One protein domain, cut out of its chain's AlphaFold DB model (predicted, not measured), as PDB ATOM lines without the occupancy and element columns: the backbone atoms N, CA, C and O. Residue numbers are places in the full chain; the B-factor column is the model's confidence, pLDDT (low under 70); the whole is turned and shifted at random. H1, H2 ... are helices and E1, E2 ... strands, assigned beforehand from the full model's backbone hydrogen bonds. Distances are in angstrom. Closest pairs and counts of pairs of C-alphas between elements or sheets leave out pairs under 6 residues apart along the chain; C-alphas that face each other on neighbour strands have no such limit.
ATOM      1  N   PHE A 338     378.933 328.436 183.315       92.69
ATOM      2  CA  PHE A 338     378.497 327.602 184.432       92.69
ATOM      3  C   PHE A 338     378.352 326.165 183.959       92.69
ATOM      4  O   PHE A 338     377.577 325.877 183.044       92.69
ATOM      5  N   TYR A 339     379.078 325.273 184.611       92.31
ATOM      6  CA  TYR A 339     379.111 323.857 184.300       92.31
ATOM      7  C   TYR A 339     378.472 323.061 185.431       92.31
ATOM      8  O   TYR A 339     378.629 323.421 186.604       92.31
ATOM      9  N   PRO A 340     377.721 322.004 185.106       89.38
ATOM     10  CA  PRO A 340     377.160 321.146 186.126       89.38
ATOM     11  C   PRO A 340     378.244 320.307 186.807       89.38
ATOM     12  O   PRO A 340     379.117 319.750 186.145       89.38
ATOM     13  N   GLN A 341     378.142 320.187 188.128       85.62
ATOM     14  CA  GLN A 341     378.988 319.328 188.947       85.62
ATOM     15  C   GLN A 341     378.128 318.226 189.571       85.62
ATOM     16  O   GLN A 341     377.165 318.510 190.286       85.62
ATOM     17  N   PHE A 342     378.486 316.969 189.294       72.12
ATOM     18  CA  PHE A 342     377.776 315.773 189.766       72.12
ATOM     19  C   PHE A 342     378.740 314.757 190.381       72.12
ATOM     20  O   PHE A 342     378.811 313.606 189.950       72.12
ATOM     21  N   ALA A 343     379.519 315.182 191.375       76.81
ATOM     22  CA  ALA A 343     380.291 314.223 192.152       76.81
ATOM     23  C   ALA A 343     379.335 313.295 192.923       76.81
ATOM     24  O   ALA A 343     378.273 313.729 193.381       76.81
ATOM     25  N   ALA A 344     379.714 312.022 193.067       73.38
ATOM     26  CA  ALA A 344     378.972 311.084 193.902       73.38
ATOM     27  C   ALA A 344     378.804 311.663 195.317       73.38
ATOM     28  O   ALA A 344     379.706 312.329 195.823       73.38
ATOM     29  N   ASP A 345     377.635 311.439 195.918       80.62
ATOM     30  CA  ASP A 345     377.300 311.895 197.272       80.62
ATOM     31  C   ASP A 345     377.328 313.426 197.476       80.62
ATOM     32  O   ASP A 345     377.428 313.906 198.605       80.62
ATOM     33  N   THR A 346     377.190 314.210 196.398       87.19
ATOM     34  CA  THR A 346     377.030 315.673 196.472       87.19
ATOM     35  C   THR A 346     375.686 316.136 195.917       87.19
ATOM     36  O   THR A 346     375.104 315.508 195.030       87.19
ATOM     37  N   ALA A 347     375.167 317.246 196.448       89.56
ATOM     38  CA  ALA A 347     373.997 317.906 195.886       89.56
ATOM     39  C   ALA A 347     374.302 318.448 194.478       89.56
ATOM     40  O   ALA A 347     375.394 318.950 194.217       89.56
ATOM     41  N   ALA A 348     373.312 318.401 193.579       90.38
ATOM     42  CA  ALA A 348     373.445 318.958 192.236       90.38
ATOM     43  C   ALA A 348     373.816 320.449 192.293       90.38
ATOM     44  O   ALA A 348     373.146 321.249 192.963       90.38
ATOM     45  N   ALA A 349     374.879 320.810 191.577       92.31
ATOM     46  CA  ALA A 349     375.477 322.132 191.649       92.31
ATOM     47  C   ALA A 349     375.904 322.668 190.282       92.31
ATOM     48  O   ALA A 349     376.099 321.920 189.321       92.31
ATOM     49  N   LEU A 350     376.053 323.990 190.218       93.06
ATOM     50  CA  LEU A 350     376.716 324.698 189.134       93.06
ATOM     51  C   LEU A 350     378.018 325.305 189.649       93.06
ATOM     52  O   LEU A 350     378.033 325.996 190.672       93.06
ATOM     53  N   VAL A 351     379.092 325.098 188.895       93.50
ATOM     54  CA  VAL A 351     380.398 325.706 189.145       93.50
ATOM     55  C   VAL A 351     380.775 326.605 187.969       93.50
ATOM     56  O   VAL A 351     380.557 326.228 186.815       93.50
ATOM     57  N   PRO A 352     381.309 327.811 188.207       93.69
ATOM     58  CA  PRO A 352     381.895 328.596 187.136       93.69
ATOM     59  C   PRO A 352     383.208 327.931 186.691       93.69
ATOM     60  O   PRO A 352     383.983 327.456 187.519       93.69
ATOM     61  N   ALA A 353     383.480 327.901 185.388       92.50
ATOM     62  CA  ALA A 353     384.748 327.416 184.856       92.50
ATOM     63  C   ALA A 353     385.201 328.246 183.656       92.50
ATOM     64  O   ALA A 353     384.398 328.655 182.817       92.50
ATOM     65  N   THR A 354     386.510 328.462 183.570       90.94
ATOM     66  CA  THR A 354     387.184 329.155 182.459       90.94
ATOM     67  C   THR A 354     388.122 328.235 181.683       90.94
ATOM     68  O   THR A 354     388.589 328.605 180.610       90.94
ATOM     69  N   LEU A 355     388.383 327.034 182.212       91.88
ATOM     70  CA  LEU A 355     389.268 326.031 181.635       91.88
ATOM     71  C   LEU A 355     388.646 324.627 181.734       91.88
ATOM     72  O   LEU A 355     387.900 324.368 182.682       91.88
ATOM     73  N   PRO A 356     389.020 323.704 180.825       90.69
ATOM     74  CA  PRO A 356     388.501 322.335 180.776       90.69
ATOM     75  C   PRO A 356     388.594 321.572 182.089       90.69
ATOM     76  O   PRO A 356     387.682 320.822 182.403       90.69
ATOM     77  N   GLY A 357     389.652 321.775 182.876       90.12
ATOM     78  CA  GLY A 357     389.820 321.082 184.152       90.12
ATOM     79  C   GLY A 357     388.781 321.436 185.217       90.12
ATOM     80  O   GLY A 357     388.722 320.745 186.226       90.12
ATOM     81  N   MET A 358     387.997 322.509 185.020       90.69
ATOM     82  CA  MET A 358     386.997 323.020 185.975       90.69
ATOM     83  C   MET A 358     387.528 323.143 187.411       90.69
ATOM     84  O   MET A 358     386.790 323.002 188.384       90.69
ATOM     85  N   ALA A 359     388.834 323.379 187.541       90.69
ATOM     86  CA  ALA A 359     389.496 323.432 188.828       90.69
ATOM     87  C   ALA A 359     389.061 324.687 189.604       90.69
ATOM     88  O   ALA A 359     388.849 325.737 188.984       90.69
ATOM     89  N   PRO A 360     388.983 324.608 190.944       93.19
ATOM     90  CA  PRO A 360     388.783 325.769 191.797       93.19
ATOM     91  C   PRO A 360     389.756 326.906 191.472       93.19
ATOM     92  O   PRO A 360     390.943 326.684 191.222       93.19
ATOM     93  N   TYR A 361     389.247 328.136 191.469       93.44
ATOM     94  CA  TYR A 361     390.046 329.337 191.249       93.44
ATOM     95  C   TYR A 361     389.502 330.513 192.056       93.44
ATOM     96  O   TYR A 361     388.315 330.569 192.383       93.44
ATOM     97  N   LYS A 362     390.382 331.465 192.398       93.06
ATOM     98  CA  LYS A 362     389.988 332.683 193.117       93.06
ATOM     99  C   LYS A 362     389.131 333.537 192.187       93.06
ATOM    100  O   LYS A 362     389.604 333.970 191.135       93.06
ATOM    101  N   ILE A 363     387.887 333.788 192.573       92.75
ATOM    102  CA  ILE A 363     386.975 334.637 191.804       92.75
ATOM    103  C   ILE A 363     387.198 336.076 192.254       92.75
ATOM    104  O   ILE A 363     387.101 336.367 193.442       92.75
ATOM    105  N   SER A 364     387.475 336.968 191.305       92.56
ATOM    106  CA  SER A 364     387.666 338.400 191.553       92.56
ATOM    107  C   SER A 364     386.621 339.199 190.785       92.56
ATOM    108  O   SER A 364     386.522 339.069 189.561       92.56
ATOM    109  N   ILE A 365     385.857 340.018 191.505       91.50
ATOM    110  CA  ILE A 365     384.728 340.781 190.975       91.50
ATOM    111  C   ILE A 365     384.958 342.265 191.248       91.50
ATOM    112  O   ILE A 365     385.040 342.681 192.405       91.50
ATOM    113  N   GLY A 366     385.052 343.071 190.191       90.38
ATOM    114  CA  GLY A 366     385.161 344.524 190.314       90.38
ATOM    115  C   GLY A 366     383.862 345.144 190.834       90.38
ATOM    116  O   GLY A 366     382.785 344.853 190.318       90.38
ATOM    117  N   LEU A 367     383.956 346.011 191.844       90.44
ATOM    118  CA  LEU A 367     382.820 346.707 192.452       90.44
ATOM    119  C   LEU A 367     382.995 348.238 192.399       90.44
ATOM    120  O   LEU A 367     384.117 348.749 192.526       90.44
ATOM    121  N   PRO A 368     381.894 348.998 192.229       89.25
ATOM    122  CA  PRO A 368     381.918 350.458 192.301       89.25
ATOM    123  C   PRO A 368     382.114 350.938 193.749       89.25
ATOM    124  O   PRO A 368     382.275 350.140 194.670       89.25
ATOM    125  N   GLN A 369     382.070 352.253 193.975       91.19
ATOM    126  CA  GLN A 369     381.971 352.800 195.329       91.19
ATOM    127  C   GLN A 369     380.661 352.322 195.982       91.19
ATOM    128  O   GLN A 369     379.575 352.674 195.522       91.19
ATOM    129  N   ILE A 370     380.768 351.517 197.041       92.88
ATOM    130  CA  ILE A 370     379.625 350.950 197.778       92.88
ATOM    131  C   ILE A 370     379.434 351.568 199.170       92.88
ATOM    132  O   ILE A 370     378.380 351.371 199.782       92.88
ATOM    133  N   PHE A 371     380.414 352.333 199.653       93.19
ATOM    134  CA  PHE A 371     380.386 353.025 200.940       93.19
ATOM    135  C   PHE A 371     380.094 354.515 200.758       93.19
ATOM    136  O   PHE A 371     380.371 355.105 199.713       93.19
ATOM    137  N   THR A 372     379.552 355.145 201.797       86.50
ATOM    138  CA  THR A 372     379.376 356.608 201.837       86.50
ATOM    139  C   THR A 372     380.692 357.348 202.089       86.50
ATOM    140  O   THR A 372     380.849 358.496 201.676       86.50
ATOM    141  N   SER A 373     381.651 356.686 202.734       87.19
ATOM    142  CA  SER A 373     383.020 357.144 202.958       87.19
ATOM    143  C   SER A 373     383.976 355.951 202.926       87.19
ATOM    144  O   SER A 373     383.570 354.816 203.162       87.19
ATOM    145  N   THR A 374     385.251 356.183 202.611       84.62
ATOM    146  CA  THR A 374     386.241 355.100 202.577       84.62
ATOM    147  C   THR A 374     386.388 354.473 203.970       84.62
ATOM    148  O   THR A 374     386.749 355.191 204.908       84.62
ATOM    149  N   PRO A 375     386.146 353.159 204.130       90.19
ATOM    150  CA  PRO A 375     386.246 352.501 205.425       90.19
ATOM    151  C   PRO A 375     387.708 352.371 205.870       90.19
ATOM    152  O   PRO A 375     388.613 352.198 205.052       90.19
ATOM    153  N   ALA A 376     387.942 352.417 207.184       85.25
ATOM    154  CA  ALA A 376     389.283 352.272 207.758       85.25
ATOM    155  C   ALA A 376     389.834 350.841 207.619       85.25
ATOM    156  O   ALA A 376     391.046 350.645 207.540       85.25
ATOM    157  N   LYS A 377     388.943 349.843 207.585       91.00
ATOM    158  CA  LYS A 377     389.266 348.435 207.348       91.00
ATOM    159  C   LYS A 377     388.221 347.838 206.415       91.00
ATOM    160  O   LYS A 377     387.027 347.942 206.679       91.00
ATOM    161  N   LEU A 378     388.673 347.187 205.347       95.56
ATOM    162  CA  LEU A 378     387.772 346.467 204.455       95.56
ATOM    163  C   LEU A 378     387.358 345.125 205.086       95.56
ATOM    164  O   LEU A 378     388.211 344.439 205.663       95.56
ATOM    165  N   PRO A 379     386.067 344.750 205.016       96.31
ATOM    166  CA  PRO A 379     385.593 343.472 205.530       96.31
ATOM    167  C   PRO A 379     386.289 342.274 204.887       96.31
ATOM    168  O   PRO A 379     386.551 342.245 203.685       96.31
ATOM    169  N   SER A 380     386.554 341.261 205.704       96.38
ATOM    170  CA  SER A 380     387.109 339.983 205.273       96.38
ATOM    171  C   SER A 380     386.591 338.893 206.205       96.38
ATOM    172  O   SER A 380     386.757 338.964 207.425       96.38
ATOM    173  N   THR A 381     385.888 337.926 205.633       96.50
ATOM    174  CA  THR A 381     385.270 336.784 206.306       96.50
ATOM    175  C   THR A 381     385.296 335.622 205.326       96.50
ATOM    176  O   THR A 381     384.484 335.581 204.406       96.50
ATOM    177  N   ALA A 382     386.252 334.706 205.501       93.94
ATOM    178  CA  ALA A 382     386.472 333.604 204.568       93.94
ATOM    179  C   ALA A 382     385.159 332.838 204.281       93.94
ATOM    180  O   ALA A 382     384.432 332.526 205.226       93.94
ATOM    181  N   PRO A 383     384.841 332.548 203.006       96.69
ATOM    182  CA  PRO A 383     385.711 332.694 201.831       96.69
ATOM    183  C   PRO A 383     385.652 334.069 201.138       96.69
ATOM    184  O   PRO A 383     386.206 334.223 200.054       96.69
ATOM    185  N   PHE A 384     384.961 335.056 201.710       97.75
ATOM    186  CA  PHE A 384     384.745 336.375 201.113       97.75
ATOM    187  C   PHE A 384     385.731 337.415 201.650       97.75
ATOM    188  O   PHE A 384     385.921 337.560 202.860       97.75
ATOM    189  N   ALA A 385     386.309 338.226 200.772       96.69
ATOM    190  CA  ALA A 385     387.066 339.397 201.193       96.69
ATOM    191  C   ALA A 385     386.842 340.579 200.258       96.69
ATOM    192  O   ALA A 385     386.622 340.418 199.061       96.69
ATOM    193  N   LEU A 386     386.895 341.787 200.815       96.31
ATOM    194  CA  LEU A 386     386.895 343.013 200.036       96.31
ATOM    195  C   LEU A 386     388.301 343.615 200.043       96.31
ATOM    196  O   LEU A 386     388.890 343.851 201.096       96.31
ATOM    197  N   GLU A 387     388.827 343.877 198.856       94.44
ATOM    198  CA  GLU A 387     390.145 344.464 198.630       94.44
ATOM    199  C   GLU A 387     389.994 345.808 197.894       94.44
ATOM    200  O   GLU A 387     388.966 346.088 197.266       94.44
ATOM    201  N   THR A 388     391.008 346.671 197.970       92.44
ATOM    202  CA  THR A 388     391.033 347.920 197.191       92.44
ATOM    203  C   THR A 388     391.129 347.598 195.703       92.44
ATOM    204  O   THR A 388     391.964 346.794 195.292       92.44
ATOM    205  N   GLY A 389     390.285 348.232 194.891       89.00
ATOM    206  CA  GLY A 389     390.265 348.023 193.450       89.00
ATOM    207  C   GLY A 389     391.235 348.913 192.684       89.00
ATOM    208  O   GLY A 389     391.812 349.867 193.206       89.00
ATOM    209  N   THR A 390     391.388 348.600 191.401       86.56
ATOM    210  CA  THR A 390     392.031 349.470 190.414       86.56
ATOM    211  C   THR A 390     390.971 350.085 189.511       86.56
ATOM    212  O   THR A 390     390.001 349.409 189.158       86.56
ATOM    213  N   ALA A 391     391.179 351.336 189.087       83.31
ATOM    214  CA  ALA A 391     390.267 352.033 188.180       83.31
ATOM    215  C   ALA A 391     389.892 351.149 186.965       83.31
ATOM    216  O   ALA A 391     390.783 350.521 186.387       83.31
ATOM    217  N   PRO A 392     388.603 351.080 186.573       85.38
ATOM    218  CA  PRO A 392     387.486 351.925 187.018       85.38
ATOM    219  C   PRO A 392     386.808 351.491 188.332       85.38
ATOM    220  O   PRO A 392     385.899 352.174 188.797       85.38
ATOM    221  N   TYR A 393     387.228 350.381 188.940       87.94
ATOM    222  CA  TYR A 393     386.608 349.840 190.150       87.94
ATOM    223  C   TYR A 393     387.197 350.465 191.414       87.94
ATOM    224  O   TYR A 393     388.402 350.696 191.510       87.94
ATOM    225  N   SER A 394     386.343 350.727 192.404       91.12
ATOM    226  CA  SER A 394     386.784 351.202 193.723       91.12
ATOM    227  C   SER A 394     387.231 350.045 194.613       91.12
ATOM    228  O   SER A 394     388.158 350.204 195.405       91.12
ATOM    229  N   TYR A 395     386.608 348.875 194.451       92.75
ATOM    230  CA  TYR A 395     386.897 347.676 195.232       92.75
ATOM    231  C   TYR A 395     386.933 346.435 194.347       92.75
ATOM    232  O   TYR A 395     386.380 346.424 193.247       92.75
ATOM    233  N   VAL A 396     387.558 345.377 194.852       93.62
ATOM    234  CA  VAL A 396     387.464 344.028 194.295       93.62
ATOM    235  C   VAL A 396     386.948 343.110 195.393       93.62
ATOM    236  O   VAL A 396     387.564 342.992 196.450       93.62
ATOM    237  N   LEU A 397     385.803 342.478 195.153       95.19
ATOM    238  CA  LEU A 397     385.322 341.372 195.970       95.19
ATOM    239  C   LEU A 397     386.028 340.101 195.514       95.19
ATOM    240  O   LEU A 397     386.002 339.767 194.329       95.19
ATOM    241  N   THR A 398     386.622 339.389 196.458       94.94
ATOM    242  CA  THR A 398     387.270 338.114 196.215       94.94
ATOM    243  C   THR A 398     386.533 336.982 196.913       94.94
ATOM    244  O   THR A 398     386.013 337.145 198.018       94.94
ATOM    245  N   ILE A 399     386.448 335.849 196.221       95.31
ATOM    246  CA  ILE A 399     385.911 334.593 196.739       95.31
ATOM    247  C   ILE A 399     387.010 333.549 196.589       95.31
ATOM    248  O   ILE A 399     387.523 333.355 195.480       95.31
ATOM    249  N   ASP A 400     387.398 332.923 197.698       92.88
ATOM    250  CA  ASP A 400     388.523 331.994 197.722       92.88
ATOM    251  C   ASP A 400     388.350 330.823 196.746       92.88
ATOM    252  O   ASP A 400     387.251 330.368 196.426       92.88
ATOM    253  N   GLY A 401     389.493 330.377 196.229       86.88
ATOM    254  CA  GLY A 401     389.610 329.427 195.128       86.88
ATOM    255  C   GLY A 401     390.209 328.086 195.505       86.88
ATOM    256  O   GLY A 401     390.716 327.400 194.625       86.88
ATOM    257  N   THR A 402     390.267 327.755 196.794       88.69
ATOM    258  CA  THR A 402     390.997 326.576 197.265       88.69
ATOM    259  C   THR A 402     390.102 325.340 197.221       88.69
ATOM    260  O   THR A 402     388.956 325.363 197.678       88.69
ATOM    261  N   ALA A 403     390.639 324.251 196.664       80.19
ATOM    262  CA  ALA A 403     389.986 322.946 196.668       80.19
ATOM    263  C   ALA A 403     389.707 322.481 198.108       80.19
ATOM    264  O   ALA A 403     390.429 322.851 199.030       80.19
ATOM    265  N   ASP A 404     388.639 321.708 198.304       84.50
ATOM    266  CA  ASP A 404     388.217 321.171 199.610       84.50
ATOM    267  C   ASP A 404     387.832 322.222 200.670       84.50
ATOM    268  O   ASP A 404     387.536 321.882 201.815       84.50
ATOM    269  N   THR A 405     387.751 323.498 200.286       88.56
ATOM    270  CA  THR A 405     387.227 324.578 201.129       88.56
ATOM    271  C   THR A 405     386.028 325.256 200.483       88.56
ATOM    272  O   THR A 405     385.824 325.189 199.270       88.56
ATOM    273  N   LEU A 406     385.217 325.931 201.293       91.56
ATOM    274  CA  LEU A 406     384.138 326.773 200.794       91.56
ATOM    275  C   LEU A 406     384.662 327.855 199.825       91.56
ATOM    276  O   LEU A 406     385.734 328.404 200.063       91.56
ATOM    277  N   PRO A 407     383.915 328.214 198.766       93.81
ATOM    278  CA  PRO A 407     382.640 327.642 198.322       93.81
ATOM    279  C   PRO A 407     382.806 326.466 197.336       93.81
ATOM    280  O   PRO A 407     381.840 326.084 196.680       93.81
ATOM    281  N   TRP A 408     384.008 325.914 197.169       93.44
ATOM    282  CA  TRP A 408     384.295 324.862 196.183       93.44
ATOM    283  C   TRP A 408     384.089 323.442 196.720       93.44
ATOM    284  O   TRP A 408     383.903 322.513 195.938       93.44
ATOM    285  N   ALA A 409     384.073 323.272 198.043       91.00
ATOM    286  CA  ALA A 409     383.685 322.031 198.699       91.00
ATOM    287  C   ALA A 409     382.159 321.856 198.673       91.00
ATOM    288  O   ALA A 409     381.419 322.657 199.254       91.00
ATOM    289  N   PHE A 410     381.692 320.805 198.001       91.19
ATOM    290  CA  PHE A 410     380.289 320.395 197.988       91.19
ATOM    291  C   PHE A 410     380.090 319.148 198.851       91.19
ATOM    292  O   PHE A 410     380.922 318.243 198.844       91.19
ATOM    293  N   THR A 411     378.973 319.104 199.576       91.19
ATOM    294  CA  THR A 411     378.509 317.948 200.358       91.19
ATOM    295  C   THR A 411     377.162 317.470 199.808       91.19
ATOM    296  O   THR A 411     376.645 318.022 198.831       91.19
ATOM    297  N   ALA A 412     376.567 316.449 200.425       91.50
ATOM    298  CA  ALA A 412     375.197 316.021 200.129       91.50
ATOM    299  C   ALA A 412     374.136 317.064 200.538       91.50
ATOM    300  O   ALA A 412     372.969 316.944 200.152       91.50
ATOM    301  N   ASP A 413     374.514 318.076 201.324       92.56
ATOM    302  CA  ASP A 413     373.584 319.078 201.819       92.56
ATOM    303  C   ASP A 413     373.119 319.997 200.692       92.56
ATOM    304  O   ASP A 413     373.901 320.546 199.916       92.56
ATOM    305  N   ALA A 414     371.806 320.209 200.623       90.81
ATOM    306  CA  ALA A 414     371.222 321.126 199.652       90.81
ATOM    307  C   ALA A 414     371.621 322.588 199.913       90.81
ATOM    308  O   ALA A 414     371.614 323.386 198.981       90.81
ATOM    309  N   ILE A 415     371.929 322.944 201.161       93.88
ATOM    310  CA  ILE A 415     372.413 324.263 201.578       93.88
ATOM    311  C   ILE A 415     373.601 324.029 202.504       93.88
ATOM    312  O   ILE A 415     373.479 323.273 203.468       93.88
ATOM    313  N   ARG A 416     374.727 324.687 202.227       94.94
ATOM    314  CA  ARG A 416     375.911 324.671 203.090       94.94
ATOM    315  C   ARG A 416     375.794 325.771 204.146       94.94
ATOM    316  O   ARG A 416     376.024 326.951 203.872       94.94
ATOM    317  N   ASP A 417     375.368 325.388 205.349       94.12
ATOM    318  CA  ASP A 417     375.045 326.322 206.442       94.12
ATOM    319  C   ASP A 417     376.255 327.149 206.910       94.12
ATOM    320  O   ASP A 417     376.117 328.315 207.289       94.12
ATOM    321  N   ASP A 418     377.453 326.573 206.853       95.06
ATOM    322  CA  ASP A 418     378.721 327.240 207.146       95.06
ATOM    323  C   ASP A 418     379.030 328.355 206.133       95.06
ATOM    324  O   ASP A 418     379.357 329.478 206.526       95.06
ATOM    325  N   LEU A 419     378.822 328.096 204.838       96.56
ATOM    326  CA  LEU A 419     378.932 329.102 203.781       96.56
ATOM    327  C   LEU A 419     377.884 330.201 203.931       96.56
ATOM    328  O   LEU A 419     378.200 331.381 203.779       96.56
ATOM    329  N   TYR A 420     376.638 329.839 204.238       95.31
ATOM    330  CA  TYR A 420     375.579 330.818 204.473       95.31
ATOM    331  C   TYR A 420     375.864 331.695 205.703       95.31
ATOM    332  O   TYR A 420     375.666 332.911 205.653       95.31
ATOM    333  N   THR A 421     376.416 331.113 206.769       95.81
ATOM    334  CA  THR A 421     376.849 331.842 207.972       95.81
ATOM    335  C   THR A 421     377.993 332.807 207.666       95.81
ATOM    336  O   THR A 421     377.944 333.972 208.072       95.81
ATOM    337  N   ALA A 422     379.000 332.363 206.908       97.19
ATOM    338  CA  ALA A 422     380.100 333.216 206.465       97.19
ATOM    339  C   ALA A 422     379.602 334.372 205.583       97.19
ATOM    340  O   ALA A 422     380.011 335.517 205.771       97.19
ATOM    341  N   TYR A 423     378.665 334.092 204.672       97.44
ATOM    342  CA  TYR A 423     378.013 335.095 203.833       97.44
ATOM    343  C   TYR A 423     377.266 336.144 204.667       97.44
ATOM    344  O   TYR A 423     377.495 337.338 204.482       97.44
ATOM    345  N   GLY A 424     376.420 335.726 205.615       95.62
ATOM    346  CA  GLY A 424     375.711 336.646 206.512       95.62
ATOM    347  C   GLY A 424     376.672 337.519 207.322       95.62
ATOM    348  O   GLY A 424     376.563 338.743 207.295       95.62
ATOM    349  N   THR A 425     377.682 336.897 207.934       96.81
ATOM    350  CA  THR A 425     378.726 337.593 208.705       96.81
ATOM    351  C   THR A 425     379.476 338.627 207.858       96.81
ATOM    352  O   THR A 425     379.733 339.741 208.311       96.81
ATOM    353  N   PHE A 426     379.798 338.290 206.605       97.81
ATOM    354  CA  PHE A 426     380.452 339.213 205.681       97.81
ATOM    355  C   PHE A 426     379.570 340.426 205.343       97.81
ATOM    356  O   PHE A 426     380.055 341.560 205.328       97.81
ATOM    357  N   LEU A 427     378.273 340.211 205.092       97.12
ATOM    358  CA  LEU A 427     377.327 341.299 204.823       97.12
ATOM    359  C   LEU A 427     377.103 342.201 206.041       97.12
ATOM    360  O   LEU A 427     377.007 343.419 205.878       97.12
ATOM    361  N   ASP A 428     377.056 341.628 207.243       95.19
ATOM    362  CA  ASP A 428     376.954 342.394 208.485       95.19
ATOM    363  C   ASP A 428     378.206 343.257 208.691       95.19
ATOM    364  O   ASP A 428     378.092 344.459 208.933       95.19
ATOM    365  N   ALA A 429     379.400 342.703 208.454       95.31
ATOM    366  CA  ALA A 429     380.647 343.463 208.507       95.31
ATOM    367  C   ALA A 429     380.687 344.614 207.480       95.31
ATOM    368  O   ALA A 429     381.206 345.691 207.775       95.31
ATOM    369  N   LEU A 430     380.118 344.434 206.280       95.88
ATOM    370  CA  LEU A 430     379.957 345.524 205.306       95.88
ATOM    371  C   LEU A 430     379.043 346.631 205.833       95.88
ATOM    372  O   LEU A 430     379.387 347.811 205.722       95.88
ATOM    373  N   ALA A 431     377.901 346.264 206.416       93.12
ATOM    374  CA  ALA A 431     376.966 347.222 206.993       93.12
ATOM    375  C   ALA A 431     377.601 348.012 208.151       93.12
ATOM    376  O   ALA A 431     377.471 349.235 208.200       93.12
ATOM    377  N   GLU A 432     378.344 347.342 209.036       92.25
ATOM    378  CA  GLU A 432     379.075 347.969 210.148       92.25
ATOM    379  C   GLU A 432     380.133 348.974 209.675       92.25
ATOM    380  O   GLU A 432     380.339 350.006 210.315       92.25
ATOM    381  N   GLN A 433     380.780 348.710 208.536       92.81
ATOM    382  CA  GLN A 433     381.746 349.626 207.917       92.81
ATOM    383  C   GLN A 433     381.088 350.745 207.085       92.81
ATOM    384  O   GLN A 433     381.786 351.508 206.420       92.81
ATOM    385  N   GLY A 434     379.757 350.876 207.119       92.38
ATOM    386  CA  GLY A 434     379.033 351.965 206.459       92.38
ATOM    387  C   GLY A 434     378.732 351.729 204.978       92.38
ATOM    388  O   GLY A 434     378.561 352.694 204.225       92.38
ATOM    389  N   ALA A 435     378.669 350.469 204.531       93.88
ATOM    390  CA  ALA A 435     378.180 350.160 203.191       93.88
ATOM    391  C   ALA A 435     376.730 350.643 203.037       93.88
ATOM    392  O   ALA A 435     375.881 350.447 203.910       93.88
ATOM    393  N   THR A 436     376.430 351.271 201.904       92.56
ATOM    394  CA  THR A 436     375.058 351.672 201.575       92.56
ATOM    395  C   THR A 436     374.185 350.434 201.364       92.56
ATOM    396  O   THR A 436     374.669 349.383 200.941       92.56
ATOM    397  N   ALA A 437     372.872 350.548 201.579       91.12
ATOM    398  CA  ALA A 437     371.959 349.431 201.327       91.12
ATOM    399  C   ALA A 437     372.008 348.955 199.862       91.12
ATOM    400  O   ALA A 437     371.969 347.753 199.595       91.12
ATOM    401  N   PHE A 438     372.174 349.884 198.914       88.94
ATOM    402  CA  PHE A 438     372.398 349.541 197.512       88.94
ATOM    403  C   PHE A 438     373.739 348.825 197.288       88.94
ATOM    404  O   PHE A 438     373.796 347.837 196.553       88.94
ATOM    405  N   GLY A 439     374.805 349.277 197.949       92.25
ATOM    406  CA  GLY A 439     376.107 348.618 197.945       92.25
ATOM    407  C   GLY A 439     376.031 347.173 198.435       92.25
ATOM    408  O   GLY A 439     376.521 346.269 197.759       92.25
ATOM    409  N   ILE A 440     375.323 346.933 199.542       94.31
ATOM    410  CA  ILE A 440     375.062 345.588 200.070       94.31
ATOM    411  C   ILE A 440     374.318 344.739 199.031       94.31
ATOM    412  O   ILE A 440     374.784 343.657 198.692       94.31
ATOM    413  N   GLN A 441     373.211 345.228 198.457       92.38
ATOM    414  CA  GLN A 441     372.470 344.492 197.419       92.38
ATOM    415  C   GLN A 441     373.325 344.178 196.180       92.38
ATOM    416  O   GLN A 441     373.167 343.117 195.575       92.38
ATOM    417  N   THR A 442     374.242 345.079 195.817       92.31
ATOM    418  CA  THR A 442     375.197 344.878 194.719       92.31
ATOM    419  C   THR A 442     376.161 343.737 195.037       92.31
ATOM    420  O   THR A 442     376.344 342.855 194.202       92.31
ATOM    421  N   VAL A 443     376.704 343.691 196.259       95.19
ATOM    422  CA  VAL A 443     377.549 342.583 196.737       95.19
ATOM    423  C   VAL A 443     376.775 341.262 196.749       95.19
ATOM    424  O   VAL A 443     377.275 340.264 196.236       95.19
ATOM    425  N   GLN A 444     375.538 341.250 197.259       95.31
ATOM    426  CA  GLN A 444     374.690 340.051 197.259       95.31
ATOM    427  C   GLN A 444     374.486 339.509 195.840       95.31
ATOM    428  O   GLN A 444     374.665 338.317 195.598       95.31
ATOM    429  N   ALA A 445     374.145 340.383 194.888       92.38
ATOM    430  CA  ALA A 445     373.957 339.999 193.493       92.38
ATOM    431  C   ALA A 445     375.266 339.529 192.835       92.38
ATOM    432  O   ALA A 445     375.246 338.552 192.090       92.38
ATOM    433  N   ALA A 446     376.399 340.171 193.135       92.44
ATOM    434  CA  ALA A 446     377.711 339.783 192.623       92.44
ATOM    435  C   ALA A 446     378.123 338.372 193.083       92.44
ATOM    436  O   ALA A 446     378.522 337.548 192.256       92.44
ATOM    437  N   ILE A 447     377.960 338.073 194.379       95.00
ATOM    438  CA  ILE A 447     378.211 336.740 194.948       95.00
ATOM    439  C   ILE A 447     377.277 335.717 194.295       95.00
ATOM    440  O   ILE A 447     377.738 334.728 193.727       95.00
ATOM    441  N   ALA A 448     375.970 335.990 194.296       94.12
ATOM    442  CA  ALA A 448     374.950 335.067 193.804       94.12
ATOM    443  C   ALA A 448     375.059 334.743 192.302       94.12
ATOM    444  O   ALA A 448     374.554 333.709 191.860       94.12
ATOM    445  N   ARG A 449     375.707 335.609 191.510       91.38
ATOM    446  CA  ARG A 449     375.904 335.434 190.060       91.38
ATOM    447  C   ARG A 449     377.279 334.914 189.662       91.38
ATOM    448  O   ARG A 449     377.491 334.714 188.473       91.38
ATOM    449  N   SER A 450     378.178 334.677 190.616       91.31
ATOM    450  CA  SER A 450     379.553 334.242 190.320       91.31
ATOM    451  C   SER A 450     379.984 333.018 191.113       91.31
ATOM    452  O   SER A 450     380.812 332.253 190.640       91.31
ATOM    453  N   MET A 451     379.458 332.837 192.323       93.31
ATOM    454  CA  MET A 451     379.896 331.796 193.246       93.31
ATOM    455  C   MET A 451     379.412 330.398 192.814       93.31
ATOM    456  O   MET A 451     378.263 330.284 192.370       93.31
ATOM    457  N   PRO A 452     380.221 329.334 193.001       94.75
ATOM    458  CA  PRO A 452     379.754 327.953 192.903       94.75
ATOM    459  C   PRO A 452     378.608 327.680 193.887       94.75
ATOM    460  O   PRO A 452     378.737 327.955 195.083       94.75
ATOM    461  N   GLN A 453     377.489 327.140 193.403       95.50
ATOM    462  CA  GLN A 453     376.253 326.998 194.183       95.50
ATOM    463  C   GLN A 453     375.547 325.678 193.883       95.50
ATOM    464  O   GLN A 453     375.490 325.243 192.731       95.50
ATOM    465  N   THR A 454     374.935 325.073 194.903       95.19
ATOM    466  CA  THR A 454     373.916 324.041 194.685       95.19
ATOM    467  C   THR A 454     372.677 324.653 194.018       95.19
ATOM    468  O   THR A 454     372.472 325.874 193.973       95.19
ATOM    469  N   PHE A 455     371.788 323.806 193.508       93.75
ATOM    470  CA  PHE A 455     370.547 324.274 192.889       93.75
ATOM    471  C   PHE A 455     369.644 325.017 193.883       93.75
ATOM    472  O   PHE A 455     369.094 326.064 193.547       93.75
ATOM    473  N   VAL A 456     369.545 324.540 195.126       93.69
ATOM    474  CA  VAL A 456     368.752 325.206 196.174       93.69
ATOM    475  C   VAL A 456     369.416 326.511 196.620       93.69
ATOM    476  O   VAL A 456     368.741 327.535 196.741       93.69
ATOM    477  N   GLU A 457     370.743 326.516 196.773       96.38
ATOM    478  CA  GLU A 457     371.520 327.724 197.075       96.38
ATOM    479  C   GLU A 457     371.347 328.811 196.011       96.38
ATOM    480  O   GLU A 457     371.339 329.995 196.344       96.38
ATOM    481  N   THR A 458     371.129 328.426 194.750       94.94
ATOM    482  CA  THR A 458     370.885 329.385 193.666       94.94
ATOM    483  C   THR A 458     369.691 330.291 193.992       94.94
ATOM    484  O   THR A 458     369.770 331.505 193.794       94.94
ATOM    485  N   LEU A 459     368.604 329.741 194.548       95.50
ATOM    486  CA  LEU A 459     367.446 330.528 194.987       95.50
ATOM    487  C   LEU A 459     367.744 331.321 196.268       95.50
ATOM    488  O   LEU A 459     367.337 332.480 196.382       95.50
ATOM    489  N   LEU A 460     368.483 330.724 197.206       96.06
ATOM    490  CA  LEU A 460     368.853 331.352 198.474       96.06
ATOM    491  C   LEU A 460     369.712 332.606 198.267       96.06
ATOM    492  O   LEU A 460     369.359 333.676 198.756       96.06
ATOM    493  N   TYR A 461     370.811 332.528 197.517       95.94
ATOM    494  CA  TYR A 461     371.703 333.675 197.330       95.94
ATOM    495  C   TYR A 461     371.113 334.715 196.367       95.94
ATOM    496  O   TYR A 461     371.242 335.921 196.605       95.94
ATOM    497  N   ASN A 462     370.394 334.295 195.315       94.19
ATOM    498  CA  ASN A 462     369.794 335.253 194.380       94.19
ATOM    499  C   ASN A 462     368.573 335.970 194.966       94.19
ATOM    500  O   ASN A 462     368.397 337.156 194.682       94.19
ATOM    501  N   TYR A 463     367.768 335.314 195.807       95.62
ATOM    502  CA  TYR A 463     366.465 335.836 196.249       95.62
ATOM    503  C   TYR A 463     366.230 335.791 197.758       95.62
ATOM    504  O   TYR A 463     365.125 336.084 198.196       95.62
ATOM    505  N   GLY A 464     367.215 335.407 198.571       95.19
ATOM    506  CA  GLY A 464     367.001 335.196 200.006       95.19
ATOM    507  C   GLY A 464     365.920 334.149 200.291       95.19
ATOM    508  O   GLY A 464     365.302 334.195 201.352       95.19
ATOM    509  N   PHE A 465     365.624 333.272 199.320       96.31
ATOM    510  CA  PHE A 465     364.539 332.311 199.429       96.31
ATOM    511  C   PHE A 465     364.959 331.154 200.321       96.31
ATOM    512  O   PHE A 465     365.836 330.370 199.964       96.31
ATOM    513  N   ASP A 466     364.279 331.034 201.452       92.06
ATOM    514  CA  ASP A 466     364.356 329.871 202.314       92.06
ATOM    515  C   ASP A 466     362.957 329.266 202.421       92.06
ATOM    516  O   ASP A 466     362.105 329.721 203.188       92.06
ATOM    517  N   SER A 651     360.500 327.847 189.817       96.62
ATOM    518  CA  SER A 651     360.317 327.153 188.535       96.62
ATOM    519  C   SER A 651     361.670 326.741 187.952       96.62
ATOM    520  O   SER A 651     362.650 327.490 188.019       96.62
ATOM    521  N   SER A 652     361.716 325.549 187.374       95.38
ATOM    522  CA  SER A 652     362.931 324.900 186.893       95.38
ATOM    523  C   SER A 652     362.977 324.784 185.369       95.38
ATOM    524  O   SER A 652     361.971 324.951 184.676       95.38
ATOM    525  N   VAL A 653     364.150 324.440 184.830       93.75
ATOM    526  CA  VAL A 653     364.300 324.063 183.411       93.75
ATOM    527  C   VAL A 653     363.313 322.947 183.039       93.75
ATOM    528  O   VAL A 653     362.703 322.974 181.972       93.75
ATOM    529  N   GLY A 654     363.124 321.975 183.930       92.25
ATOM    530  CA  GLY A 654     362.207 320.859 183.749       92.25
ATOM    531  C   GLY A 654     360.747 321.279 183.654       92.25
ATOM    532  O   GLY A 654     360.010 320.643 182.905       92.25
ATOM    533  N   ASP A 655     360.340 322.342 184.351       94.19
ATOM    534  CA  ASP A 655     358.972 322.865 184.282       94.19
ATOM    535  C   ASP A 655     358.704 323.509 182.918       94.19
ATOM    536  O   ASP A 655     357.706 323.182 182.280       94.19
ATOM    537  N   ILE A 656     359.651 324.298 182.390       94.06
ATOM    538  CA  ILE A 656     359.563 324.856 181.027       94.06
ATOM    539  C   ILE A 656     359.477 323.754 179.967       94.06
ATOM    540  O   ILE A 656     358.708 323.849 179.005       94.06
ATOM    541  N   LEU A 657     360.257 322.683 180.130       91.75
ATOM    542  CA  LEU A 657     360.181 321.529 179.238       91.75
ATOM    543  C   LEU A 657     358.854 320.774 179.404       91.75
ATOM    544  O   LEU A 657     358.276 320.336 178.410       91.75
ATOM    545  N   ALA A 658     358.347 320.630 180.632       91.25
ATOM    546  CA  ALA A 658     357.092 319.941 180.923       91.25
ATOM    547  C   ALA A 658     355.875 320.673 180.346       91.25
ATOM    548  O   ALA A 658     355.023 320.020 179.743       91.25
ATOM    549  N   GLU A 659     355.828 322.007 180.435       90.44
ATOM    550  CA  GLU A 659     354.785 322.840 179.814       90.44
ATOM    551  C   GLU A 659     354.670 322.611 178.301       90.44
ATOM    552  O   GLU A 659     353.610 322.807 177.709       90.44
ATOM    553  N   ARG A 660     355.756 322.153 177.671       89.31
ATOM    554  CA  ARG A 660     355.832 321.854 176.238       89.31
ATOM    555  C   ARG A 660     355.824 320.357 175.917       89.31
ATOM    556  O   ARG A 660     356.068 319.994 174.772       89.31
ATOM    557  N   ALA A 661     355.574 319.491 176.900       89.25
ATOM    558  CA  ALA A 661     355.654 318.032 176.765       89.25
ATOM    559  C   ALA A 661     357.022 317.516 176.253       89.25
ATOM    560  O   ALA A 661     357.102 316.469 175.615       89.25
ATOM    561  N   MET A 662     358.106 318.241 176.552       88.56
ATOM    562  CA  MET A 662     359.490 317.933 176.155       88.56
ATOM    563  C   MET A 662     360.376 317.497 177.329       88.56
ATOM    564  O   MET A 662     361.594 317.400 177.186       88.56
ATOM    565  N   ARG A 663     359.804 317.277 178.520       87.00
ATOM    566  CA  ARG A 663     360.585 316.828 179.680       87.00
ATOM    567  C   ARG A 663     361.188 315.446 179.378       87.00
ATOM    568  O   ARG A 663     360.432 314.543 179.015       87.00
ATOM    569  N   PRO A 664     362.513 315.258 179.517       82.62
ATOM    570  CA  PRO A 664     363.139 313.975 179.220       82.62
ATOM    571  C   PRO A 664     362.667 312.890 180.194       82.62
ATOM    572  O   PRO A 664     362.285 313.171 181.335       82.62
ATOM    573  N   SER A 665     362.747 311.631 179.758       75.94
ATOM    574  CA  SER A 665     362.666 310.483 180.664       75.94
ATOM    575  C   SER A 665     363.781 310.548 181.710       75.94
ATOM    576  O   SER A 665     364.829 311.133 181.449       75.94
ATOM    577  N   ALA A 666     363.589 309.899 182.861       72.44
ATOM    578  CA  ALA A 666     364.554 309.862 183.962       72.44
ATOM    579  C   ALA A 666     365.803 308.989 183.668       72.44
ATOM    580  O   ALA A 666     366.171 308.132 184.463       72.44
ATOM    581  N   VAL A 667     366.426 309.182 182.506       72.25
ATOM    582  CA  VAL A 667     367.666 308.530 182.078       72.25
ATOM    583  C   VAL A 667     368.773 309.579 182.068       72.25
ATOM    584  O   VAL A 667     368.552 310.717 181.653       72.25
ATOM    585  N   ASP A 668     369.960 309.185 182.505       71.81
ATOM    586  CA  ASP A 668     371.146 310.035 182.601       71.81
ATOM    587  C   ASP A 668     371.781 310.273 181.221       71.81
ATOM    588  O   ASP A 668     372.794 309.684 180.850       71.81
ATOM    589  N   LEU A 669     371.140 311.137 180.428       71.44
ATOM    590  CA  LEU A 669     371.614 311.600 179.120       71.44
ATOM    591  C   LEU A 669     371.770 313.131 179.109       71.44
ATOM    592  O   LEU A 669     370.990 313.818 179.776       71.44
ATOM    593  N   PRO A 670     372.751 313.690 178.370       74.19
ATOM    594  CA  PRO A 670     372.895 315.138 178.229       74.19
ATOM    595  C   PRO A 670     371.640 315.793 177.636       74.19
ATOM    596  O   PRO A 670     371.031 315.271 176.696       74.19
ATOM    597  N   LEU A 671     371.271 316.967 178.155       79.69
ATOM    598  CA  LEU A 671     370.165 317.767 177.628       79.69
ATOM    599  C   LEU A 671     370.632 318.543 176.390       79.69
ATOM    600  O   LEU A 671     371.257 319.595 176.501       79.69
ATOM    601  N   THR A 672     370.321 318.027 175.203       80.69
ATOM    602  CA  THR A 672     370.641 318.671 173.918       80.69
ATOM    603  C   THR A 672     369.429 319.403 173.333       80.69
ATOM    604  O   THR A 672     368.291 319.185 173.747       80.69
ATOM    605  N   GLY A 673     369.659 320.319 172.383       80.81
ATOM    606  CA  GLY A 673     368.584 321.108 171.757       80.81
ATOM    607  C   GLY A 673     367.986 322.200 172.654       80.81
ATOM    608  O   GLY A 673     366.953 322.776 172.313       80.81
ATOM    609  N   ILE A 674     368.638 322.485 173.781       86.56
ATOM    610  CA  ILE A 674     368.347 323.589 174.689       86.56
ATOM    611  C   ILE A 674     369.629 324.390 174.913       86.56
ATOM    612  O   ILE A 674     370.693 323.816 175.139       86.56
ATOM    613  N   SER A 675     369.530 325.715 174.882       90.38
ATOM    614  CA  SER A 675     370.587 326.595 175.378       90.38
ATOM    615  C   SER A 675     370.029 327.501 176.464       90.38
ATOM    616  O   SER A 675     368.891 327.957 176.369       90.38
ATOM    617  N   LEU A 676     370.820 327.728 177.510       94.00
ATOM    618  CA  LEU A 676     370.474 328.598 178.624       94.00
ATOM    619  C   LEU A 676     371.594 329.621 178.813       94.00
ATOM    620  O   LEU A 676     372.744 329.264 179.060       94.00
ATOM    621  N   GLN A 677     371.243 330.896 178.704       94.44
ATOM    622  CA  GLN A 677     372.115 332.030 178.981       94.44
ATOM    623  C   GLN A 677     371.628 332.724 180.246       94.44
ATOM    624  O   GLN A 677     370.477 333.154 180.328       94.44
ATOM    625  N   ARG A 678     372.509 332.840 181.237       92.75
ATOM    626  CA  ARG A 678     372.213 333.435 182.538       92.75
ATOM    627  C   ARG A 678     372.854 334.806 182.638       92.75
ATOM    628  O   ARG A 678     374.072 334.925 182.534       92.75
ATOM    629  N   GLY A 679     372.047 335.841 182.858       86.88
ATOM    630  CA  GLY A 679     372.558 337.204 183.031       86.88
ATOM    631  C   GLY A 679     373.577 337.286 184.172       86.88
ATOM    632  O   GLY A 679     373.355 336.706 185.238       86.88
ATOM    633  N   VAL A 680     374.679 338.009 183.964       81.00
ATOM    634  CA  VAL A 680     375.760 338.131 184.965       81.00
ATOM    635  C   VAL A 680     375.451 339.158 186.062       81.00
ATOM    636  O   VAL A 680     376.092 339.182 187.110       81.00
ATOM    637  N   GLY A 681     374.410 339.977 185.875       80.94
ATOM    638  CA  GLY A 681     374.043 341.026 186.827       80.94
ATOM    639  C   GLY A 681     375.188 342.033 187.022       80.94
ATOM    640  O   GLY A 681     375.908 342.312 186.066       80.94
ATOM    641  N   PRO A 682     375.394 342.576 188.237       76.62
ATOM    642  CA  PRO A 682     376.503 343.491 188.504       76.62
ATOM    643  C   PRO A 682     377.861 342.780 188.632       76.62
ATOM    644  O   PRO A 682     378.857 343.439 188.928       76.62
ATOM    645  N   ALA A 683     377.923 341.453 188.467       68.50
ATOM    646  CA  ALA A 683     379.175 340.721 188.561       68.50
ATOM    647  C   ALA A 683     380.043 340.979 187.325       68.50
ATOM    648  O   ALA A 683     379.792 340.460 186.239       68.50
ATOM    649  N   LEU A 684     381.103 341.758 187.512       71.19
ATOM    650  CA  LEU A 684     382.149 341.959 186.518       71.19
ATOM    651  C   LEU A 684     383.346 341.106 186.914       71.19
ATOM    652  O   LEU A 684     384.212 341.539 187.672       71.19
ATOM    653  N   ILE A 685     383.336 339.857 186.453       70.00
ATOM    654  CA  ILE A 685     384.416 338.905 186.709       70.00
ATOM    655  C   ILE A 685     385.607 339.262 185.813       70.00
ATOM    656  O   ILE A 685     385.468 339.408 184.597       70.00
ATOM    657  N   GLY A 686     386.787 339.388 186.419       62.59
ATOM    658  CA  GLY A 686     388.001 339.849 185.743       62.59
ATOM    659  C   GLY A 686     388.109 341.377 185.691       62.59
ATOM    660  O   GLY A 686     387.496 342.084 186.485       62.59
ATOM    661  N   SER A 687     388.901 341.895 184.749       61.72
ATOM    662  CA  SER A 687     389.105 343.340 184.554       61.72
ATOM    663  C   SER A 687     388.508 343.812 183.220       61.72
ATOM    664  O   SER A 687     389.264 344.217 182.333       61.72
ATOM    665  N   PRO A 688     387.175 343.726 183.013       66.94
ATOM    666  CA  PRO A 688     386.580 344.130 181.745       66.94
ATOM    667  C   PRO A 688     386.665 345.651 181.564       66.94
ATOM    668  O   PRO A 688     386.515 346.415 182.521       66.94
ATOM    669  N   ALA A 689     386.899 346.083 180.322       65.81
ATOM    670  CA  ALA A 689     387.047 347.493 179.953       65.81
ATOM    671  C   ALA A 689     385.707 348.257 179.867       65.81
ATOM    672  O   ALA A 689     385.707 349.487 179.833       65.81
ATOM    673  N   SER A 690     384.573 347.550 179.826       72.81
ATOM    674  CA  SER A 690     383.221 348.118 179.750       72.81
ATOM    675  C   SER A 690     382.191 347.231 180.463       72.81
ATOM    676  O   SER A 690     382.402 346.032 180.638       72.81
ATOM    677  N   TYR A 691     381.066 347.831 180.871       77.19
ATOM    678  CA  TYR A 691     379.906 347.113 181.406       77.19
ATOM    679  C   TYR A 691     378.960 346.726 180.264       77.19
ATOM    680  O   TYR A 691     378.369 347.604 179.632       77.19
ATOM    681  N   ASP A 692     378.801 345.429 180.013       79.69
ATOM    682  CA  ASP A 692     377.814 344.913 179.066       79.69
ATOM    683  C   ASP A 692     376.507 344.580 179.798       79.69
ATOM    684  O   ASP A 692     376.385 343.551 180.460       79.69
ATOM    685  N   ALA A 693     375.504 345.448 179.655       77.62
ATOM    686  CA  ALA A 693     374.183 345.236 180.248       77.62
ATOM    687  C   ALA A 693     373.428 344.034 179.649       77.62
ATOM    688  O   ALA A 693     372.479 343.543 180.262       77.62
ATOM    689  N   SER A 694     373.830 343.570 178.462       79.31
ATOM    690  CA  SER A 694     373.313 342.353 177.833       79.31
ATOM    691  C   SER A 694     374.138 341.107 178.163       79.31
ATOM    692  O   SER A 694     373.756 340.007 177.763       79.31
ATOM    693  N   GLY A 695     375.221 341.276 178.931       82.00
ATOM    694  CA  GLY A 695     376.156 340.225 179.285       82.00
ATOM    695  C   GLY A 695     375.457 339.039 179.943       82.00
ATOM    696  O   GLY A 695     374.748 339.167 180.949       82.00
ATOM    697  N   ALA A 696     375.682 337.860 179.378       88.31
ATOM    698  CA  ALA A 696     375.185 336.601 179.899       88.31
ATOM    699  C   ALA A 696     376.276 335.535 179.819       88.31
ATOM    700  O   ALA A 696     377.166 335.586 178.972       88.31
ATOM    701  N   THR A 697     376.211 334.584 180.740       89.88
ATOM    702  CA  THR A 697     377.101 333.429 180.799       89.88
ATOM    703  C   THR A 697     376.308 332.178 180.457       89.88
ATOM    704  O   THR A 697     375.208 331.971 180.980       89.88
ATOM    705  N   ALA A 698     376.874 331.327 179.605       92.44
ATOM    706  CA  ALA A 698     376.245 330.069 179.236       92.44
ATOM    707  C   ALA A 698     376.157 329.139 180.453       92.44
ATOM    708  O   ALA A 698     377.146 328.939 181.160       92.44
ATOM    709  N   VAL A 699     374.990 328.532 180.665       93.44
ATOM    710  CA  VAL A 699     374.816 327.387 181.560       93.44
ATOM    711  C   VAL A 699     374.822 326.131 180.695       93.44
ATOM    712  O   VAL A 699     373.932 325.924 179.869       93.44
ATOM    713  N   ARG A 700     375.854 325.305 180.848       90.25
ATOM    714  CA  ARG A 700     376.180 324.195 179.945       90.25
ATOM    715  C   ARG A 700     375.372 322.940 180.271       90.25
ATOM    716  O   ARG A 700     375.901 321.942 180.745       90.25
ATOM    717  N   LEU A 701     374.065 323.005 180.009       87.38
ATOM    718  CA  LEU A 701     373.119 321.891 180.196       87.38
ATOM    719  C   LEU A 701     373.405 320.694 179.272       87.38
ATOM    720  O   LEU A 701     373.029 319.568 179.585       87.38
ATOM    721  N   ASN A 702     374.070 320.943 178.145       82.31
ATOM    722  CA  ASN A 702     374.461 319.939 177.162       82.31
ATOM    723  C   ASN A 702     375.804 319.261 177.473       82.31
ATOM    724  O   ASN A 702     376.237 318.427 176.687       82.31
ATOM    725  N   TRP A 703     376.462 319.604 178.586       86.50
ATOM    726  CA  TRP A 703     377.805 319.115 178.883       86.50
ATOM    727  C   TRP A 703     377.853 317.594 179.115       86.50
ATOM    728  O   TRP A 703     377.297 317.076 180.079       86.50
ATOM    729  N   ALA A 704     378.566 316.875 178.255       73.12
ATOM    730  CA  ALA A 704     378.936 315.473 178.387       73.12
ATOM    731  C   ALA A 704     380.276 315.332 179.148       73.12
ATOM    732  O   ALA A 704     381.143 316.199 179.035       73.12
ATOM    733  N   PRO A 705     380.493 314.254 179.930       58.19
ATOM    734  CA  PRO A 705     379.658 313.054 180.057       58.19
ATOM    735  C   PRO A 705     378.456 313.214 181.005       58.19
ATOM    736  O   PRO A 705     377.744 312.246 181.257       58.19
ATOM    737  N   ALA A 706     378.225 314.410 181.543       57.25
ATOM    738  CA  ALA A 706     377.234 314.688 182.573       57.25
ATOM    739  C   ALA A 706     375.786 314.740 182.036       57.25
ATOM    740  O   ALA A 706     375.120 315.773 182.063       57.25
ATOM    741  N   GLY A 707     375.259 313.595 181.601       57.94
ATOM    742  CA  GLY A 707     373.818 313.378 181.580       57.94
ATOM    743  C   GLY A 707     373.327 313.156 183.003       57.94
ATOM    744  O   GLY A 707     373.725 312.184 183.630       57.94
ATOM    745  N   ASN A 708     372.509 314.054 183.545       66.75
ATOM    746  CA  ASN A 708     371.888 313.830 184.847       66.75
ATOM    747  C   ASN A 708     370.465 314.374 184.827       66.75
ATOM    748  O   ASN A 708     370.239 315.557 184.555       66.75
ATOM    749  N   THR A 709     369.505 313.517 185.165       67.88
ATOM    750  CA  THR A 709     368.097 313.901 185.347       67.88
ATOM    751  C   THR A 709     367.922 315.095 186.292       67.88
ATOM    752  O   THR A 709     366.999 315.899 186.110       67.88
ATOM    753  N   ALA A 710     368.852 315.275 187.235       79.50
ATOM    754  CA  ALA A 710     368.920 316.409 188.140       79.50
ATOM    755  C   ALA A 710     368.960 317.754 187.411       79.50
ATOM    756  O   ALA A 710     368.382 318.696 187.933       79.50
ATOM    757  N   LEU A 711     369.535 317.866 186.202       86.56
ATOM    758  CA  LEU A 711     369.567 319.124 185.432       86.56
ATOM    759  C   LEU A 711     368.175 319.718 185.199       86.56
ATOM    760  O   LEU A 711     368.021 320.936 185.147       86.56
ATOM    761  N   THR A 712     367.145 318.872 185.106       88.88
ATOM    762  CA  THR A 712     365.760 319.347 184.986       88.88
ATOM    763  C   THR A 712     365.270 320.061 186.247       88.88
ATOM    764  O   THR A 712     364.369 320.879 186.154       88.88
ATOM    765  N   ALA A 713     365.882 319.820 187.406       90.94
ATOM    766  CA  ALA A 713     365.582 320.511 188.654       90.94
ATOM    767  C   ALA A 713     366.334 321.843 188.811       90.94
ATOM    768  O   ALA A 713     366.148 322.505 189.830       90.94
ATOM    769  N   LEU A 714     367.174 322.249 187.846       94.00
ATOM    770  CA  LEU A 714     367.886 323.526 187.909       94.00
ATOM    771  C   LEU A 714     366.881 324.687 187.959       94.00
ATOM    772  O   LEU A 714     366.136 324.868 186.988       94.00
ATOM    773  N   PRO A 715     366.879 325.510 189.024       95.81
ATOM    774  CA  PRO A 715     365.996 326.658 189.096       95.81
ATOM    775  C   PRO A 715     366.390 327.732 188.087       95.81
ATOM    776  O   PRO A 715     367.576 328.028 187.873       95.81
ATOM    777  N   LEU A 716     365.369 328.339 187.493       96.38
ATOM    778  CA  LEU A 716     365.518 329.492 186.624       96.38
ATOM    779  C   LEU A 716     365.653 330.762 187.454       96.38
ATOM    780  O   LEU A 716     365.074 330.891 188.535       96.38
ATOM    781  N   LEU A 717     366.409 331.716 186.923       95.38
ATOM    782  CA  LEU A 717     366.594 333.031 187.518       95.38
ATOM    783  C   LEU A 717     366.037 334.113 186.602       95.38
ATOM    784  O   LEU A 717     366.007 333.989 185.382       95.38
ATOM    785  N   GLY A 718     365.641 335.229 187.203       92.88
ATOM    786  CA  GLY A 718     365.291 336.438 186.471       92.88
ATOM    787  C   GLY A 718     366.434 336.852 185.540       92.88
ATOM    788  O   GLY A 718     367.592 336.919 185.972       92.88
ATOM    789  N   GLY A 719     366.103 337.115 184.277       90.50
ATOM    790  CA  GLY A 719     367.076 337.408 183.223       90.50
ATOM    791  C   GLY A 719     367.571 336.189 182.442       90.50
ATOM    792  O   GLY A 719     368.283 336.386 181.459       90.50
ATOM    793  N   ASP A 720     367.222 334.962 182.846       95.00
ATOM    794  CA  ASP A 720     367.589 333.759 182.095       95.00
ATOM    795  C   ASP A 720     366.923 333.776 180.708       95.00
ATOM    796  O   ASP A 720     365.743 334.114 180.560       95.00
ATOM    797  N   ARG A 721     367.706 333.423 179.684       95.19
ATOM    798  CA  ARG A 721     367.267 333.305 178.290       95.19
ATOM    799  C   ARG A 721     367.448 331.870 177.836       95.19
ATOM    800  O   ARG A 721     368.555 331.337 177.902       95.19
ATOM    801  N   ILE A 722     366.362 331.261 177.395       94.00
ATOM    802  CA  ILE A 722     366.276 329.859 177.022       94.00
ATOM    803  C   ILE A 722     365.897 329.794 175.552       94.00
ATOM    804  O   ILE A 722     364.859 330.318 175.160       94.00
ATOM    805  N   GLU A 723     366.701 329.108 174.757       92.62
ATOM    806  CA  GLU A 723     366.349 328.767 173.379       92.62
ATOM    807  C   GLU A 723     366.128 327.257 173.290       92.62
ATOM    808  O   GLU A 723     366.973 326.472 173.723       92.62
ATOM    809  N   LEU A 724     364.973 326.865 172.757       88.56
ATOM    810  CA  LEU A 724     364.513 325.489 172.590       88.56
ATOM    811  C   LEU A 724     364.375 325.174 171.100       88.56
ATOM    812  O   LEU A 724     363.680 325.890 170.374       88.56
ATOM    813  N   GLY A 725     364.962 324.053 170.683       73.06
ATOM    814  CA  GLY A 725     365.097 323.664 169.280       73.06
ATOM    815  C   GLY A 725     366.427 324.139 168.695       73.06
ATOM    816  O   GLY A 725     367.100 325.003 169.251       73.06
TER     817      GLY A 725
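AT A GLANCE: This is residues 338 to 466 and 651 to 725 of the 731 residues of the protein "Fibronectin type-III domain-containing protein" of Pseudomonas yamanorum (UniProt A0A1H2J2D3). The model is an elongated body with a small three-stranded sheet toward each end, and E2 and H3 near its middle. At one end H2 packs over the sheet E3 E5 E4, with H1 beside H2; toward the other lies the sheet E7 E6 E8, grazed by the short helix H4, which touches H5. The printed part has 204 residues with five named helices and eight named strands, in the order E1 E2 E3 E4 E5 H1 H2 H3 H4 E6 E7 H5 E8. The class is mixed, with under half of the residues, 87, in named elements, and the sheets, E1 E2 included, are antiparallel. The whole is compact, with a radius of gyration of the C-alphas of 17.5 A, and spans 56 by 34 by 32 A.

HOW THE PARTS SIT: E1, residues 338 to 341, and E2, residues 349 to 353, form a hairpin, with N 339 and O 351 within hydrogen-bond range at 2.8 A. E3, residues 363 to 367, and E4, residues 384 to 388, are edge strands beside the inner strand E5, residues 395 to 399; N 365 and O 397 are 2.8 A apart, N 387 and O 396 2.9 A. H1, residues 417 to 432, only grazes this sheet, with residues 419 to 430. H2, residues 437 to 448, is on it at a height of 9.9 A over the sheet. H1 and H2 form a helical hairpin, touching with residues 427 to 431 and 437 to 440 alone, at a shallow tilt of 26 degrees, opposite ways; their closest C-alphas, Leu 427 and Ile 440, are 6.8 A apart. H3, residues 455 to 463, touches residues 444 to 448 of H2, the closest C-alphas being Ala 448 and Tyr 461 at 5.0 A. H4, residues 653 to 659, only grazes the sheet of E6, residues 674 to 679, E7, residues 696 to 699, and E8, residues 721 to 724. N 697 and O 678 are 2.8 A apart, N 675 and O 723 2.9 A. H5, residues 709 to 713, touches H4, with the C-alphas of Gly 654 and Thr 712 closest at 4.1 A. E7, H5 and E8 form a split strand-helix-strand unit, two strands running the same way with E6 between them, and its crossover is right-handed. Every O i to N i+4 pair is within hydrogen-bond range in H1, H2 and H4; H3 has 4 of 5, and H5 0 of 1 but 2 of 2 O i to N i+3 pairs.

IN THESE COORDINATES: E1 begins at C-alpha 338, (378.497, 327.602, 184.432). H1 measures 22.3 A from first to last C-alpha, H2 and E6 16.5 A each. E8 ends at C-alpha 724, (364.513, 325.489, 172.590).

THE WHOLE: Residues 467 to 650 are not printed, and C-alphas 466 and 651 are 14.6 A apart across the cut. The links E3 to E4, E5 to H1, H4 to E6 and E6 to E7 are long. The pLDDT is under 70 at residues 683, 686 to 689 and 705 to 709.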